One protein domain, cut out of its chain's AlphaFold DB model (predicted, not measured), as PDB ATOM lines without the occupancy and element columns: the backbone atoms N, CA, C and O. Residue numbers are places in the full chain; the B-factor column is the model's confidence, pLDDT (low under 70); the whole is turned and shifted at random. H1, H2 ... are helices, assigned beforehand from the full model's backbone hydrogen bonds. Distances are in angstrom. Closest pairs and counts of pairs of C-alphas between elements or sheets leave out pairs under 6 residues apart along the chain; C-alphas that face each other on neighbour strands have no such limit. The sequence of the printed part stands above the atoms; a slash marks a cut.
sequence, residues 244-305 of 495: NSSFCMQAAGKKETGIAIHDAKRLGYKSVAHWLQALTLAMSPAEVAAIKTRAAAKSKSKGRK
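AT A GLANCE: This is residues 244 to 305 of the 495 residues of the protein "zf-4CXXC_R1 domain-containing protein" of Chlamydomonas reinhardtii (UniProt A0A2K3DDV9). A wide V: the long helix H4 and the shorter H3 meet near their ends, H2 crosses the other end of H3, and H1 lies toward the open side. Residues 296 to 305 of H4 stick out. The 62 printed residues hold four named helices, H1 to H4 in order, and no named strand: all helix, loose, radius of gyration of the C-alphas 13.2 A, spans 39 by 27 by 20 A.

HOW THE PARTS SIT: Start at H4, residues 285 to 305. H3, residues 272 to 282, is close but not clearly touching, steep at 66 degrees, opposite ways; closest C-alphas Thr 280 and Val 288, 7.9 A. H2, residues 260 to 266, touches H3, about perpendicular at 80 degrees; closest C-alphas Ala 264 and Val 272, 5.6 A. H1, residues 246 to 251, is apart from H2, H3 and H4. In all four, every O i to N i+4 pair is within hydrogen-bond range.

IN THESE COORDINATES: From C-alpha 285 at (40.540, -41.375, -22.713), H4 runs 30.6 A; H3 measures 15.1 A. Find H1 at C-alpha 246, (29.614, -19.854, -26.166).

THE WHOLE: The printed part has no cut and no long link. Residues 282 to 305 are under pLDDT 70.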
ATOM      1  N   ASN A 244      36.887 -20.782 -27.378       83.94
ATOM      2  CA  ASN A 244      36.098 -21.100 -26.187       83.94
ATOM      3  C   ASN A 244      34.853 -20.184 -26.033       83.94
ATOM      4  O   ASN A 244      34.346 -19.933 -24.935       83.94
ATOM      5  N   SER A 245      34.364 -19.624 -27.146       83.50
ATOM      6  CA  SER A 245      33.168 -18.774 -27.143       83.50
ATOM      7  C   SER A 245      31.916 -19.633 -26.984       83.50
ATOM      8  O   SER A 245      31.886 -20.770 -27.451       83.50
ATOM      9  N   SER A 246      30.867 -19.108 -26.350       81.69
ATOM     10  CA  SER A 246      29.614 -19.854 -26.166       81.69
ATOM     11  C   SER A 246      29.057 -20.378 -27.490       81.69
ATOM     12  O   SER A 246      28.684 -21.541 -27.585       81.69
ATOM     13  N   PHE A 247      29.094 -19.555 -28.536       81.50
ATOM     14  CA  PHE A 247      28.610 -19.906 -29.869       81.50
ATOM     15  C   PHE A 247      29.443 -21.010 -30.534       81.50
ATOM     16  O   PHE A 247      28.870 -21.969 -31.047       81.50
ATOM     17  N   CYS A 248      30.776 -20.920 -30.488       80.50
ATOM     18  CA  CYS A 248      31.651 -21.963 -31.040       80.50
ATOM     19  C   CYS A 248      31.511 -23.274 -30.253       80.50
ATOM     20  O   CYS A 248      31.420 -24.348 -30.841       80.50
ATOM     21  N   MET A 249      31.387 -23.188 -28.927       82.06
ATOM     22  CA  MET A 249      31.202 -24.356 -28.067       82.06
ATOM     23  C   MET A 249      29.850 -25.033 -28.287       82.06
ATOM     24  O   MET A 249      29.799 -26.256 -28.388       82.06
ATOM     25  N   GLN A 250      28.766 -24.264 -28.425       81.50
ATOM     26  CA  GLN A 250      27.449 -24.801 -28.769       81.50
ATOM     27  C   GLN A 250      27.458 -25.490 -30.137       81.50
ATOM     28  O   GLN A 250      26.915 -26.588 -30.257       81.50
ATOM     29  N   ALA A 251      28.101 -24.889 -31.146       77.56
ATOM     30  CA  ALA A 251      28.250 -25.491 -32.472       77.56
ATOM     31  C   ALA A 251      29.029 -26.818 -32.416       77.56
ATOM     32  O   ALA A 251      28.648 -27.785 -33.071       77.56
ATOM     33  N   ALA A 252      30.055 -26.898 -31.565       73.06
ATOM     34  CA  ALA A 252      30.813 -28.119 -31.302       73.06
ATOM     35  C   ALA A 252      30.099 -29.118 -30.358       73.06
ATOM     36  O   ALA A 252      30.653 -30.174 -30.045       73.06
ATOM     37  N   GLY A 253      28.896 -28.802 -29.858       72.75
ATOM     38  CA  GLY A 253      28.145 -29.642 -28.915       72.75
ATOM     39  C   GLY A 253      28.749 -29.725 -27.504       72.75
ATOM     40  O   GLY A 253      28.449 -30.658 -26.756       72.75
ATOM     41  N   LYS A 254      29.609 -28.772 -27.130       72.50
ATOM     42  CA  LYS A 254      30.322 -28.708 -25.845       72.50
ATOM     43  C   LYS A 254      29.701 -27.652 -24.918       72.50
ATOM     44  O   LYS A 254      28.984 -26.752 -25.351       72.50
ATOM     45  N   LYS A 255      29.966 -27.760 -23.609       73.62
ATOM     46  CA  LYS A 255      29.488 -26.783 -22.616       73.62
ATOM     47  C   LYS A 255      30.260 -25.471 -22.765       73.62
ATOM     48  O   LYS A 255      31.480 -25.480 -22.879       73.62
ATOM     49  N   GLU A 256      29.544 -24.357 -22.724       73.81
ATOM     50  CA  GLU A 256      30.141 -23.024 -22.764       73.81
ATOM     51  C   GLU A 256      31.094 -22.810 -21.584       73.81
ATOM     52  O   GLU A 256      30.776 -23.120 -20.434       73.81
ATOM     53  N   THR A 257      32.253 -22.232 -21.868       75.94
ATOM     54  CA  THR A 257      33.340 -22.015 -20.902       75.94
ATOM     55  C   THR A 257      33.399 -20.568 -20.417       75.94
ATOM     56  O   THR A 257      34.364 -20.155 -19.789       75.94
ATOM     57  N   GLY A 258      32.359 -19.763 -20.668       70.75
ATOM     58  CA  GLY A 258      32.305 -18.383 -20.174       70.75
ATOM     59  C   GLY A 258      32.362 -18.293 -18.646       70.75
ATOM     60  O   GLY A 258      33.094 -17.470 -18.113       70.75
ATOM     61  N   ILE A 259      31.657 -19.194 -17.954       75.81
ATOM     62  CA  ILE A 259      31.642 -19.284 -16.483       75.81
ATOM     63  C   ILE A 259      32.958 -19.877 -15.945       75.81
ATOM     64  O   ILE A 259      33.347 -19.601 -14.814       75.81
ATOM     65  N   ALA A 260      33.690 -20.624 -16.778       81.75
ATOM     66  CA  ALA A 260      34.926 -21.294 -16.385       81.75
ATOM     67  C   ALA A 260      36.064 -20.339 -16.007       81.75
ATOM     68  O   ALA A 260      37.036 -20.779 -15.408       81.75
ATOM     69  N   ILE A 261      35.962 -19.044 -16.331       86.19
ATOM     70  CA  ILE A 261      36.971 -18.045 -15.947       86.19
ATOM     71  C   ILE A 261      37.135 -18.009 -14.423       86.19
ATOM     72  O   ILE A 261      38.258 -17.988 -13.930       86.19
ATOM     73  N   HIS A 262      36.030 -18.039 -13.677       86.25
ATOM     74  CA  HIS A 262      36.076 -17.991 -12.215       86.25
ATOM     75  C   HIS A 262      36.625 -19.287 -11.620       86.25
ATOM     76  O   HIS A 262      37.402 -19.239 -10.671       86.25
ATOM     77  N   ASP A 263      36.263 -20.433 -12.198       85.69
ATOM     78  CA  ASP A 263      36.754 -21.737 -11.751       85.69
ATOM     79  C   ASP A 263      38.256 -21.893 -12.025       85.69
ATOM     80  O   ASP A 263      38.994 -22.303 -11.135       85.69
ATOM     81  N   ALA A 264      38.721 -21.495 -13.213       87.00
ATOM     82  CA  ALA A 264      40.135 -21.513 -13.575       87.00
ATOM     83  C   ALA A 264      40.964 -20.623 -12.637       87.00
ATOM     84  O   ALA A 264      41.971 -21.081 -12.101       87.00
ATOM     85  N   LYS A 265      40.497 -19.394 -12.369       86.75
ATOM     86  CA  LYS A 265      41.156 -18.476 -11.427       86.75
ATOM     87  C   LYS A 265      41.169 -19.019  -9.998       86.75
ATOM     88  O   LYS A 265      42.208 -18.979  -9.353       86.75
ATOM     89  N   ARG A 266      40.048 -19.569  -9.514       88.31
ATOM     90  CA  ARG A 266      39.953 -20.174  -8.172       88.31
ATOM     91  C   ARG A 266      40.918 -21.347  -7.997       88.31
ATOM     92  O   ARG A 266      41.422 -21.563  -6.905       88.31
ATOM     93  N   LEU A 267      41.163 -22.098  -9.066       87.06
ATOM     94  CA  LEU A 267      42.092 -23.225  -9.084       87.06
ATOM     95  C   LEU A 267      43.551 -22.816  -9.376       87.06
ATOM     96  O   LEU A 267      44.404 -23.693  -9.474       87.06
ATOM     97  N   GLY A 268      43.844 -21.520  -9.527       88.50
ATOM     98  CA  GLY A 268      45.204 -21.009  -9.735       88.50
ATOM     99  C   GLY A 268      45.739 -21.121 -11.166       88.50
ATOM    100  O   GLY A 268      46.937 -20.965 -11.380       88.50
ATOM    101  N   TYR A 269      44.890 -21.378 -12.165       87.81
ATOM    102  CA  TYR A 269      45.319 -21.409 -13.568       87.81
ATOM    103  C   TYR A 269      45.380 -19.997 -14.164       87.81
ATOM    104  O   TYR A 269      44.458 -19.202 -13.976       87.81
ATOM    105  N   LYS A 270      46.418 -19.721 -14.974       86.19
ATOM    106  CA  LYS A 270      46.599 -18.430 -15.674       86.19
ATOM    107  C   LYS A 270      45.408 -18.084 -16.573       86.19
ATOM    108  O   LYS A 270      44.969 -16.942 -16.622       86.19
ATOM    109  N   SER A 271      44.853 -19.074 -17.276       88.75
ATOM    110  CA  SER A 271      43.709 -18.859 -18.162       88.75
ATOM    111  C   SER A 271      42.805 -20.081 -18.281       88.75
ATOM    112  O   SER A 271      43.166 -21.203 -17.916       88.75
ATOM    113  N   VAL A 272      41.617 -19.864 -18.847       87.88
ATOM    114  CA  VAL A 272      40.655 -20.939 -19.131       87.88
ATOM    115  C   VAL A 272      41.229 -21.989 -20.085       87.88
ATOM    116  O   VAL A 272      40.949 -23.170 -19.905       87.88
ATOM    117  N   ALA A 273      42.022 -21.594 -21.085       86.62
ATOM    118  CA  ALA A 273      42.658 -22.535 -22.003       86.62
ATOM    119  C   ALA A 273      43.606 -23.490 -21.261       86.62
ATOM    120  O   ALA A 273      43.474 -24.699 -21.423       86.62
ATOM    121  N   HIS A 274      44.467 -22.971 -20.378       86.19
ATOM    122  CA  HIS A 274      45.372 -23.792 -19.565       86.19
ATOM    123  C   HIS A 274      44.609 -24.748 -18.645       86.19
ATOM    124  O   HIS A 274      44.954 -25.923 -18.546       86.19
ATOM    125  N   TRP A 275      43.527 -24.276 -18.020       86.44
ATOM    126  CA  TRP A 275      42.674 -25.138 -17.205       86.44
ATOM    127  C   TRP A 275      42.045 -26.274 -18.024       86.44
ATOM    128  O   TRP A 275      42.029 -27.424 -17.596       86.44
ATOM    129  N   LEU A 276      41.552 -25.975 -19.229       82.38
ATOM    130  CA  LEU A 276      40.943 -26.975 -20.105       82.38
ATOM    131  C   LEU A 276      41.971 -27.969 -20.653       82.38
ATOM    132  O   LEU A 276      41.654 -29.151 -20.750       82.38
ATOM    133  N   GLN A 277      43.191 -27.514 -20.943       81.81
ATOM    134  CA  GLN A 277      44.314 -28.378 -21.308       81.81
ATOM    135  C   GLN A 277      44.695 -29.313 -20.154       81.81
ATOM    136  O   GLN A 277      44.822 -30.521 -20.355       81.81
ATOM    137  N   ALA A 278      44.791 -28.789 -18.931       82.25
ATOM    138  CA  ALA A 278      45.060 -29.591 -17.744       82.25
ATOM    139  C   ALA A 278      43.961 -30.637 -17.509       82.25
ATOM    140  O   ALA A 278      44.268 -31.797 -17.257       82.25
ATOM    141  N   LEU A 279      42.685 -30.274 -17.681       79.81
ATOM    142  CA  LEU A 279      41.575 -31.227 -17.598       79.81
ATOM    143  C   LEU A 279      41.654 -32.318 -18.670       79.81
ATOM    144  O   LEU A 279      41.341 -33.467 -18.379       79.81
ATOM    145  N   THR A 280      42.069 -31.994 -19.895       75.94
ATOM    146  CA  THR A 280      42.249 -33.022 -20.931       75.94
ATOM    147  C   THR A 280      43.420 -33.947 -20.678       75.94
ATOM    148  O   THR A 280      43.310 -35.123 -20.996       75.94
ATOM    149  N   LEU A 281      44.519 -33.434 -20.125       75.06
ATOM    150  CA  LEU A 281      45.697 -34.241 -19.807       75.06
ATOM    151  C   LEU A 281      45.471 -35.098 -18.555       75.06
ATOM    152  O   LEU A 281      45.948 -36.225 -18.493       75.06
ATOM    153  N   ALA A 282      44.723 -34.583 -17.577       69.44
ATOM    154  CA  ALA A 282      44.393 -35.292 -16.343       69.44
ATOM    155  C   ALA A 282      43.307 -36.365 -16.527       69.44
ATOM    156  O   ALA A 282      43.186 -37.251 -15.688       69.44
ATOM    157  N   MET A 283      42.509 -36.298 -17.598       58.84
ATOM    158  CA  MET A 283      41.489 -37.301 -17.891       58.84
ATOM    159  C   MET A 283      42.031 -38.374 -18.824       58.84
ATOM    160  O   MET A 283      42.387 -38.102 -19.972       58.84
ATOM    161  N   SER A 284      41.998 -39.625 -18.375       58.31
ATOM    162  CA  SER A 284      42.222 -40.761 -19.268       58.31
ATOM    163  C   SER A 284      41.185 -40.751 -20.411       58.31
ATOM    164  O   SER A 284      40.042 -40.310 -20.218       58.31
ATOM    165  N   PRO A 285      41.505 -41.279 -21.611       58.00
ATOM    166  CA  PRO A 285      40.540 -41.375 -22.713       58.00
ATOM    167  C   PRO A 285      39.222 -42.066 -22.309       58.00
ATOM    168  O   PRO A 285      38.155 -41.747 -22.841       58.00
ATOM    169  N   ALA A 286      39.288 -42.966 -21.322       55.66
ATOM    170  CA  ALA A 286      38.150 -43.660 -20.727       55.66
ATOM    171  C   ALA A 286      37.242 -42.735 -19.888       55.66
ATOM    172  O   ALA A 286      36.016 -42.824 -19.984       55.66
ATOM    173  N   GLU A 287      37.803 -41.798 -19.122       57.12
ATOM    174  CA  GLU A 287      37.029 -40.822 -18.340       57.12
ATOM    175  C   GLU A 287      36.386 -39.756 -19.230       57.12
ATOM    176  O   GLU A 287      35.222 -39.398 -19.030       57.12
ATOM    177  N   VAL A 288      37.082 -39.314 -20.284       56.94
ATOM    178  CA  VAL A 288      36.499 -38.416 -21.297       56.94
ATOM    179  C   VAL A 288      35.318 -39.095 -22.004       56.94
ATOM    180  O   VAL A 288      34.279 -38.463 -22.231       56.94
ATOM    181  N   ALA A 289      35.429 -40.393 -22.308       56.97
ATOM    182  CA  ALA A 289      34.326 -41.185 -22.847       56.97
ATOM    183  C   ALA A 289      33.161 -41.311 -21.844       56.97
ATOM    184  O   ALA A 289      32.003 -41.118 -22.225       56.97
ATOM    185  N   ALA A 290      33.445 -41.530 -20.556       55.50
ATOM    186  CA  ALA A 290      32.438 -41.600 -19.491       55.50
ATOM    187  C   ALA A 290      31.707 -40.261 -19.253       55.50
ATOM    188  O   ALA A 290      30.517 -40.227 -18.927       55.50
ATOM    189  N   ILE A 291      32.378 -39.126 -19.458       59.88
ATOM    190  CA  ILE A 291      31.750 -37.802 -19.355       59.88
ATOM    191  C   ILE A 291      30.912 -37.493 -20.592       59.88
ATOM    192  O   ILE A 291      29.803 -36.975 -20.449       59.88
ATOM    193  N   LYS A 292      31.372 -37.860 -21.796       57.03
ATOM    194  CA  LYS A 292      30.566 -37.748 -23.024       57.03
ATOM    195  C   LYS A 292      29.272 -38.567 -22.916       57.03
ATOM    196  O   LYS A 292      28.205 -38.062 -23.273       57.03
ATOM    197  N   THR A 293      29.320 -39.778 -22.351       56.59
ATOM    198  CA  THR A 293      28.121 -40.610 -22.133       56.59
ATOM    199  C   THR A 293      27.199 -40.037 -21.049       56.59
ATOM    200  O   THR A 293      25.983 -39.963 -21.259       56.59
ATOM    201  N   ARG A 294      27.743 -39.523 -19.935       56.78
ATOM    202  CA  ARG A 294      26.961 -38.833 -18.885       56.78
ATOM    203  C   ARG A 294      26.324 -37.526 -19.374       56.78
ATOM    204  O   ARG A 294      25.167 -37.250 -19.049       56.78
ATOM    205  N   ALA A 295      27.028 -36.735 -20.183       47.22
ATOM    206  CA  ALA A 295      26.500 -35.515 -20.790       47.22
ATOM    207  C   ALA A 295      25.356 -35.832 -21.768       47.22
ATOM    208  O   ALA A 295      24.286 -35.232 -21.666       47.22
ATOM    209  N   ALA A 296      25.516 -36.846 -22.626       50.66
ATOM    210  CA  ALA A 296      24.456 -37.325 -23.516       50.66
ATOM    211  C   ALA A 296      23.221 -37.845 -22.748       50.66
ATOM    212  O   ALA A 296      22.080 -37.606 -23.159       50.66
ATOM    213  N   ALA A 297      23.419 -38.497 -21.597       50.47
ATOM    214  CA  ALA A 297      22.335 -38.944 -20.720       50.47
ATOM    215  C   ALA A 297      21.589 -37.773 -20.042       50.47
ATOM    216  O   ALA A 297      20.360 -37.806 -19.922       50.47
ATOM    217  N   LYS A 298      22.295 -36.698 -19.658       47.59
ATOM    218  CA  LYS A 298      21.701 -35.490 -19.048       47.59
ATOM    219  C   LYS A 298      20.900 -34.657 -20.062       47.59
ATOM    220  O   LYS A 298      19.866 -34.085 -19.715       47.59
ATOM    221  N   SER A 299      21.309 -34.660 -21.331       49.88
ATOM    222  CA  SER A 299      20.539 -34.090 -22.450       49.88
ATOM    223  C   SER A 299      19.233 -34.858 -22.694       49.88
ATOM    224  O   SER A 299      18.176 -34.251 -22.873       49.88
ATOM    225  N   LYS A 300      19.270 -36.199 -22.611       50.00
ATOM    226  CA  LYS A 300      18.078 -37.062 -22.720       50.00
ATOM    227  C   LYS A 300      17.127 -36.923 -21.522       50.00
ATOM    228  O   LYS A 300      15.910 -36.970 -21.701       50.00
ATOM    229  N   SER A 301      17.636 -36.701 -20.307       49.75
ATOM    230  CA  SER A 301      16.791 -36.533 -19.114       49.75
ATOM    231  C   SER A 301      16.057 -35.185 -19.072       49.75
ATOM    232  O   SER A 301      14.910 -35.143 -18.622       49.75
ATOM    233  N   LYS A 302      16.638 -34.107 -19.628       43.78
ATOM    234  CA  LYS A 302      15.917 -32.838 -19.861       43.78
ATOM    235  C   LYS A 302      14.764 -33.003 -20.863       43.78
ATOM    236  O   LYS A 302      13.686 -32.474 -20.612       43.78
ATOM    237  N   GLY A 303      14.942 -33.809 -21.915       41.16
ATOM    238  CA  GLY A 303      13.865 -34.174 -22.851       41.16
ATOM    239  C   GLY A 303      12.787 -35.096 -22.255       41.16
ATOM    240  O   GLY A 303      11.634 -35.058 -22.674       41.16
ATOM    241  N   ARG A 304      13.122 -35.902 -21.236       43.81
ATOM    242  CA  ARG A 304      12.160 -36.779 -20.538       43.81
ATOM    243  C   ARG A 304      11.388 -36.061 -19.423       43.81
ATOM    244  O   ARG A 304      10.239 -36.414 -19.164       43.81
ATOM    245  N   LYS A 305      11.966 -35.033 -18.782       34.94
ATOM    246  CA  LYS A 305      11.255 -34.198 -17.792       34.94
ATOM    247  C   LYS A 305      10.140 -33.359 -18.433       34.94
ATOM    248  O   LYS A 305       9.072 -33.250 -17.837       34.94
TER     249      LYS A 305